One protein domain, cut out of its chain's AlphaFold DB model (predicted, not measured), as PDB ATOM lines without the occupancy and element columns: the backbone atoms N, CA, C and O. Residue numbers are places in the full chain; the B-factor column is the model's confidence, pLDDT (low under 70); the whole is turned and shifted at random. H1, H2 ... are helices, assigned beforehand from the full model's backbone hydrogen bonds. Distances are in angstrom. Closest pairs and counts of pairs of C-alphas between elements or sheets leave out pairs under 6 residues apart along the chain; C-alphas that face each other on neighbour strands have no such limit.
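This is residues 117 to 169 of the 170 residues of the protein "augmin complex subunit wac" of Drosophila albomicans (UniProt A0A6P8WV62). What shape is this? H1 and H2 are the two arms of a flat, open V, joined through residues 141 to 149, with nothing packed between them. What is it made of? The printed part has 53 residues with two named helices, H1 then H2, and no named strand: all helix. How spread out is it? It is extended, with a radius of gyration of the C-alphas of 18.6 A, and spans 46 by 39 by 9 A.

Where is H1? H1, residues 118 to 140, begins at C-alpha 118 (97.402, -50.540, -6.164) and measures 32.5 A from first to last C-alpha. Where is H2? H2, residues 150 to 167, measures 25.7 A and ends at C-alpha 167 (97.134, -94.038, -22.329).

Do the helices touch? H1 and H2 are apart, with no C-alpha of the one within 8 A of the other. Are their backbones well formed? In H1 and H2 every O i to N i+4 pair is within hydrogen-bond range.

How large is it? The two C-alphas farthest apart, of Thr 117 and Asp 147, are 50.1 A apart. Is it continuous? The printed part has no cut, and the link from H1 to H2 is short, with 9 residues. Where is confidence low? The pLDDT is under 70 at residues 144, 146 and 166 to 169.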
ATOM      1  N   THR A 117      94.776 -52.341  -9.880       75.94
ATOM      2  CA  THR A 117      94.771 -51.232  -8.921       75.94
ATOM      3  C   THR A 117      95.779 -51.505  -7.800       75.94
ATOM      4  O   THR A 117      95.923 -52.654  -7.378       75.94
ATOM      5  N   GLU A 118      96.443 -50.463  -7.287       75.69
ATOM      6  CA  GLU A 118      97.402 -50.540  -6.164       75.69
ATOM      7  C   GLU A 118      96.913 -51.448  -5.011       75.69
ATOM      8  O   GLU A 118      97.656 -52.337  -4.587       75.69
ATOM      9  N   PRO A 119      95.641 -51.355  -4.557       77.94
ATOM     10  CA  PRO A 119      95.149 -52.203  -3.472       77.94
ATOM     11  C   PRO A 119      95.012 -53.676  -3.881       77.94
ATOM     12  O   PRO A 119      95.220 -54.575  -3.066       77.94
ATOM     13  N   SER A 120      94.666 -53.945  -5.145       79.69
ATOM     14  CA  SER A 120      94.595 -55.310  -5.685       79.69
ATOM     15  C   SER A 120      95.985 -55.936  -5.791       79.69
ATOM     16  O   SER A 120      96.155 -57.119  -5.499       79.69
ATOM     17  N   LEU A 121      96.985 -55.133  -6.158       82.38
ATOM     18  CA  LEU A 121      98.379 -55.554  -6.225       82.38
ATOM     19  C   LEU A 121      98.922 -55.896  -4.827       82.38
ATOM     20  O   LEU A 121      99.489 -56.971  -4.637       82.38
ATOM     21  N   GLN A 122      98.669 -55.035  -3.836       83.06
ATOM     22  CA  GLN A 122      99.056 -55.267  -2.440       83.06
ATOM     23  C   GLN A 122      98.403 -56.527  -1.856       83.06
ATOM     24  O   GLN A 122      99.084 -57.338  -1.231       83.06
ATOM     25  N   ARG A 123      97.106 -56.759  -2.104       86.38
ATOM     26  CA  ARG A 123      96.432 -58.002  -1.674       86.38
ATOM     27  C   ARG A 123      97.060 -59.247  -2.291       86.38
ATOM     28  O   ARG A 123      97.234 -60.250  -1.597       86.38
ATOM     29  N   ASN A 124      97.406 -59.196  -3.576       86.25
ATOM     30  CA  ASN A 124      98.066 -60.311  -4.248       86.25
ATOM     31  C   ASN A 124      99.467 -60.563  -3.689       86.25
ATOM     32  O   ASN A 124      99.805 -61.720  -3.449       86.25
ATOM     33  N   LEU A 125     100.241 -59.510  -3.416       89.06
ATOM     34  CA  LEU A 125     101.543 -59.605  -2.749       89.06
ATOM     35  C   LEU A 125     101.425 -60.301  -1.392       89.06
ATOM     36  O   LEU A 125     102.068 -61.326  -1.189       89.06
ATOM     37  N   ILE A 126     100.518 -59.839  -0.528       92.06
ATOM     38  CA  ILE A 126     100.277 -60.449   0.790       92.06
ATOM     39  C   ILE A 126      99.862 -61.921   0.645       92.06
ATOM     40  O   ILE A 126     100.315 -62.787   1.393       92.06
ATOM     41  N   THR A 127      99.018 -62.234  -0.342       92.88
ATOM     42  CA  THR A 127      98.566 -63.609  -0.600       92.88
ATOM     43  C   THR A 127      99.724 -64.509  -1.041       92.88
ATOM     44  O   THR A 127      99.830 -65.651  -0.589       92.88
ATOM     45  N   ILE A 128     100.594 -64.011  -1.923       92.31
ATOM     46  CA  ILE A 128     101.777 -64.732  -2.405       92.31
ATOM     47  C   ILE A 128     102.778 -64.921  -1.267       92.31
ATOM     48  O   ILE A 128     103.246 -66.037  -1.062       92.31
ATOM     49  N   GLU A 129     103.064 -63.875  -0.494       93.75
ATOM     50  CA  GLU A 129     103.956 -63.936   0.666       93.75
ATOM     51  C   GLU A 129     103.444 -64.922   1.719       93.75
ATOM     52  O   GLU A 129     104.209 -65.747   2.220       93.75
ATOM     53  N   GLY A 130     102.137 -64.914   1.998       93.69
ATOM     54  CA  GLY A 130     101.500 -65.866   2.903       93.69
ATOM     55  C   GLY A 130     101.629 -67.313   2.421       93.69
ATOM     56  O   GLY A 130     102.012 -68.193   3.196       93.69
ATOM     57  N   LYS A 131     101.382 -67.568   1.129       94.50
ATOM     58  CA  LYS A 131     101.578 -68.898   0.524       94.50
ATOM     59  C   LYS A 131     103.042 -69.328   0.560       94.50
ATOM     60  O   LYS A 131     103.326 -70.465   0.924       94.50
ATOM     61  N   ALA A 132     103.965 -68.433   0.216       92.69
ATOM     62  CA  ALA A 132     105.396 -68.709   0.231       92.69
ATOM     63  C   ALA A 132     105.879 -69.053   1.644       92.69
ATOM     64  O   ALA A 132     106.610 -70.027   1.824       92.69
ATOM     65  N   LYS A 133     105.422 -68.303   2.653       93.31
ATOM     66  CA  LYS A 133     105.716 -68.583   4.060       93.31
ATOM     67  C   LYS A 133     105.147 -69.934   4.491       93.31
ATOM     68  O   LYS A 133     105.892 -70.749   5.014       93.31
ATOM     69  N   SER A 134     103.880 -70.215   4.184       92.19
ATOM     70  CA  SER A 134     103.245 -71.502   4.504       92.19
ATOM     71  C   SER A 134     103.961 -72.698   3.863       92.19
ATOM     72  O   SER A 134     104.159 -73.721   4.517       92.19
ATOM     73  N   LEU A 135     104.385 -72.574   2.601       92.06
ATOM     74  CA  LEU A 135     105.163 -73.608   1.916       92.06
ATOM     75  C   LEU A 135     106.541 -73.793   2.552       92.06
ATOM     76  O   LEU A 135     106.965 -74.927   2.758       92.06
ATOM     77  N   ARG A 136     107.215 -72.696   2.905       91.19
ATOM     78  CA  ARG A 136     108.518 -72.731   3.577       91.19
ATOM     79  C   ARG A 136     108.416 -73.351   4.972       91.19
ATOM     80  O   ARG A 136     109.268 -74.152   5.338       91.19
ATOM     81  N   ASP A 137     107.358 -73.046   5.715       91.38
ATOM     82  CA  ASP A 137     107.092 -73.636   7.028       91.38
ATOM     83  C   ASP A 137     106.764 -75.132   6.903       91.38
ATOM     84  O   ASP A 137     107.289 -75.940   7.666       91.38
ATOM     85  N   ARG A 138     105.976 -75.537   5.892       88.06
ATOM     86  CA  ARG A 138     105.757 -76.960   5.571       88.06
ATOM     87  C   ARG A 138     107.051 -77.673   5.210       88.06
ATOM     88  O   ARG A 138     107.244 -78.783   5.676       88.06
ATOM     89  N   GLN A 139     107.914 -77.055   4.407       84.06
ATOM     90  CA  GLN A 139     109.217 -77.616   4.052       84.06
ATOM     91  C   GLN A 139     110.109 -77.765   5.287       84.06
ATOM     92  O   GLN A 139     110.747 -78.794   5.461       84.06
ATOM     93  N   LYS A 140     110.142 -76.757   6.162       84.38
ATOM     94  CA  LYS A 140     110.952 -76.780   7.384       84.38
ATOM     95  C   LYS A 140     110.474 -77.840   8.380       84.38
ATOM     96  O   LYS A 140     111.293 -78.462   9.043       84.38
ATOM     97  N   ASN A 141     109.161 -78.029   8.477       83.62
ATOM     98  CA  ASN A 141     108.541 -79.018   9.358       83.62
ATOM     99  C   ASN A 141     108.379 -80.390   8.686       83.62
ATOM    100  O   ASN A 141     107.799 -81.298   9.280       83.62
ATOM    101  N   PHE A 142     108.849 -80.541   7.447       79.44
ATOM    102  CA  PHE A 142     108.866 -81.820   6.760       79.44
ATOM    103  C   PHE A 142     109.996 -82.664   7.347       79.44
ATOM    104  O   PHE A 142     111.169 -82.448   7.049       79.44
ATOM    105  N   VAL A 143     109.633 -83.604   8.215       73.25
ATOM    106  CA  VAL A 143     110.557 -84.617   8.721       73.25
ATOM    107  C   VAL A 143     110.505 -85.791   7.756       73.25
ATOM    108  O   VAL A 143     109.466 -86.428   7.596       73.25
ATOM    109  N   MET A 144     111.618 -86.027   7.074       66.12
ATOM    110  CA  MET A 144     111.801 -87.187   6.213       66.12
ATOM    111  C   MET A 144     112.232 -88.363   7.093       66.12
ATOM    112  O   MET A 144     113.186 -88.226   7.858       66.12
ATOM    113  N   GLU A 145     111.510 -89.481   7.036       76.50
ATOM    114  CA  GLU A 145     111.916 -90.716   7.720       76.50
ATOM    115  C   GLU A 145     113.278 -91.169   7.164       76.50
ATOM    116  O   GLU A 145     113.487 -91.103   5.953       76.50
ATOM    117  N   GLU A 146     114.209 -91.602   8.025       68.25
ATOM    118  CA  GLU A 146     115.595 -91.935   7.627       68.25
ATOM    119  C   GLU A 146     115.671 -93.020   6.534       68.25
ATOM    120  O   GLU A 146     116.607 -93.027   5.739       68.25
ATOM    121  N   ASP A 147     114.641 -93.866   6.431       70.88
ATOM    122  CA  ASP A 147     114.533 -94.950   5.446       70.88
ATOM    123  C   ASP A 147     113.711 -94.575   4.193       70.88
ATOM    124  O   ASP A 147     113.419 -95.425   3.341       70.88
ATOM    125  N   PHE A 148     113.294 -93.312   4.048       71.75
ATOM    126  CA  PHE A 148     112.459 -92.887   2.928       71.75
ATOM    127  C   PHE A 148     113.283 -92.742   1.639       71.75
ATOM    128  O   PHE A 148     113.951 -91.737   1.398       71.75
ATOM    129  N   ASN A 149     113.209 -93.751   0.769       77.75
ATOM    130  CA  ASN A 149     113.911 -93.758  -0.513       77.75
ATOM    131  C   ASN A 149     113.212 -92.846  -1.544       77.75
ATOM    132  O   ASN A 149     112.287 -93.261  -2.248       77.75
ATOM    133  N   ILE A 150     113.668 -91.593  -1.616       78.75
ATOM    134  CA  ILE A 150     113.162 -90.574  -2.547       78.75
ATOM    135  C   ILE A 150     113.353 -91.010  -4.004       78.75
ATOM    136  O   ILE A 150     112.443 -90.829  -4.810       78.75
ATOM    137  N   ASP A 151     114.495 -91.611  -4.334       80.75
ATOM    138  CA  ASP A 151     114.839 -91.984  -5.709       80.75
ATOM    139  C   ASP A 151     113.868 -93.043  -6.248       80.75
ATOM    140  O   ASP A 151     113.303 -92.891  -7.330       80.75
ATOM    141  N   ALA A 152     113.537 -94.047  -5.432       81.69
ATOM    142  CA  ALA A 152     112.536 -95.054  -5.780       81.69
ATOM    143  C   ALA A 152     111.124 -94.463  -5.963       81.69
ATOM    144  O   ALA A 152     110.311 -95.002  -6.720       81.69
ATOM    145  N   LEU A 153     110.804 -93.367  -5.265       82.44
ATOM    146  CA  LEU A 153     109.538 -92.654  -5.426       82.44
ATOM    147  C   LEU A 153     109.523 -91.837  -6.725       82.44
ATOM    148  O   LEU A 153     108.524 -91.883  -7.445       82.44
ATOM    149  N   ILE A 154     110.616 -91.130  -7.031       85.38
ATOM    150  CA  ILE A 154     110.794 -90.366  -8.275       85.38
ATOM    151  C   ILE A 154     110.662 -91.305  -9.477       85.38
ATOM    152  O   ILE A 154     109.790 -91.085 -10.320       85.38
ATOM    153  N   ASP A 155     111.402 -92.416  -9.486       86.94
ATOM    154  CA  ASP A 155     111.349 -93.427 -10.550       86.94
ATOM    155  C   ASP A 155     109.924 -93.956 -10.769       86.94
ATOM    156  O   ASP A 155     109.459 -94.162 -11.896       86.94
ATOM    157  N   LYS A 156     109.179 -94.165  -9.678       85.56
ATOM    158  CA  LYS A 156     107.802 -94.666  -9.733       85.56
ATOM    159  C   LYS A 156     106.824 -93.617 -10.260       85.56
ATOM    160  O   LYS A 156     105.892 -93.981 -10.980       85.56
ATOM    161  N   VAL A 157     107.026 -92.340  -9.940       86.94
ATOM    162  CA  VAL A 157     106.234 -91.224 -10.480       86.94
ATOM    163  C   VAL A 157     106.504 -91.054 -11.974       86.94
ATOM    164  O   VAL A 157     105.550 -90.988 -12.751       86.94
ATOM    165  N   GLU A 158     107.760 -91.104 -12.412       87.06
ATOM    166  CA  GLU A 158     108.125 -91.034 -13.833       87.06
ATOM    167  C   GLU A 158     107.572 -92.225 -14.640       87.06
ATOM    168  O   GLU A 158     107.043 -92.071 -15.751       87.06
ATOM    169  N   LEU A 159     107.598 -93.432 -14.061       86.38
ATOM    170  CA  LEU A 159     106.950 -94.617 -14.634       86.38
ATOM    171  C   LEU A 159     105.428 -94.453 -14.759       86.38
ATOM    172  O   LEU A 159     104.830 -94.926 -15.730       86.38
ATOM    173  N   LEU A 160     104.777 -93.790 -13.803       85.75
ATOM    174  CA  LEU A 160     103.339 -93.524 -13.852       85.75
ATOM    175  C   LEU A 160     102.992 -92.434 -14.870       85.75
ATOM    176  O   LEU A 160     102.036 -92.601 -15.630       85.75
ATOM    177  N   GLU A 161     103.776 -91.362 -14.956       83.44
ATOM    178  CA  GLU A 161     103.582 -90.307 -15.954       83.44
ATOM    179  C   GLU A 161     103.794 -90.815 -17.382       83.44
ATOM    180  O   GLU A 161     103.010 -90.499 -18.281       83.44
ATOM    181  N   SER A 162     104.812 -91.649 -17.604       82.00
ATOM    182  CA  SER A 162     105.072 -92.256 -18.913       82.00
ATOM    183  C   SER A 162     103.988 -93.257 -19.326       82.00
ATOM    184  O   SER A 162     103.646 -93.336 -20.509       82.00
ATOM    185  N   ARG A 163     103.388 -93.989 -18.375       80.25
ATOM    186  CA  ARG A 163     102.209 -94.840 -18.629       80.25
ATOM    187  C   ARG A 163     100.960 -94.019 -18.931       80.25
ATOM    188  O   ARG A 163     100.228 -94.373 -19.851       80.25
ATOM    189  N   ARG A 164     100.738 -92.919 -18.210       75.56
ATOM    190  CA  ARG A 164      99.593 -92.024 -18.420       75.56
ATOM    191  C   ARG A 164      99.657 -91.334 -19.786       75.56
ATOM    192  O   ARG A 164      98.704 -91.418 -20.547       75.56
ATOM    193  N   LYS A 165     100.823 -90.799 -20.166       72.19
ATOM    194  CA  LYS A 165     101.055 -90.217 -21.503       72.19
ATOM    195  C   LYS A 165     100.786 -91.206 -22.643       72.19
ATOM    196  O   LYS A 165     100.287 -90.794 -23.683       72.19
ATOM    197  N   LYS A 166     101.086 -92.497 -22.449       67.00
ATOM    198  CA  LYS A 166     100.800 -93.576 -23.415       67.00
ATOM    199  C   LYS A 166      99.326 -94.003 -23.454       67.00
ATOM    200  O   LYS A 166      98.903 -94.570 -24.455       67.00
ATOM    201  N   ALA A 167      98.571 -93.775 -22.381       63.25
ATOM    202  CA  ALA A 167      97.134 -94.038 -22.329       63.25
ATOM    203  C   ALA A 167      96.323 -92.912 -22.992       63.25
ATOM    204  O   ALA A 167      95.328 -93.204 -23.637       63.25
ATOM    205  N   ASP A 168      96.794 -91.664 -22.903       59.88
ATOM    206  CA  ASP A 168      96.151 -90.489 -23.518       59.88
ATOM    207  C   ASP A 168      96.443 -90.341 -25.035       59.88
ATOM    208  O   ASP A 168      95.918 -89.440 -25.685       59.88
ATOM    209  N   THR A 169      97.296 -91.199 -25.614       56.59
ATOM    210  CA  THR A 169      97.648 -91.223 -27.056       56.59
ATOM    211  C   THR A 169      97.060 -92.417 -27.826       56.59
ATOM    212  O   THR A 169      97.445 -92.661 -28.971       56.59
TER     213      THR A 169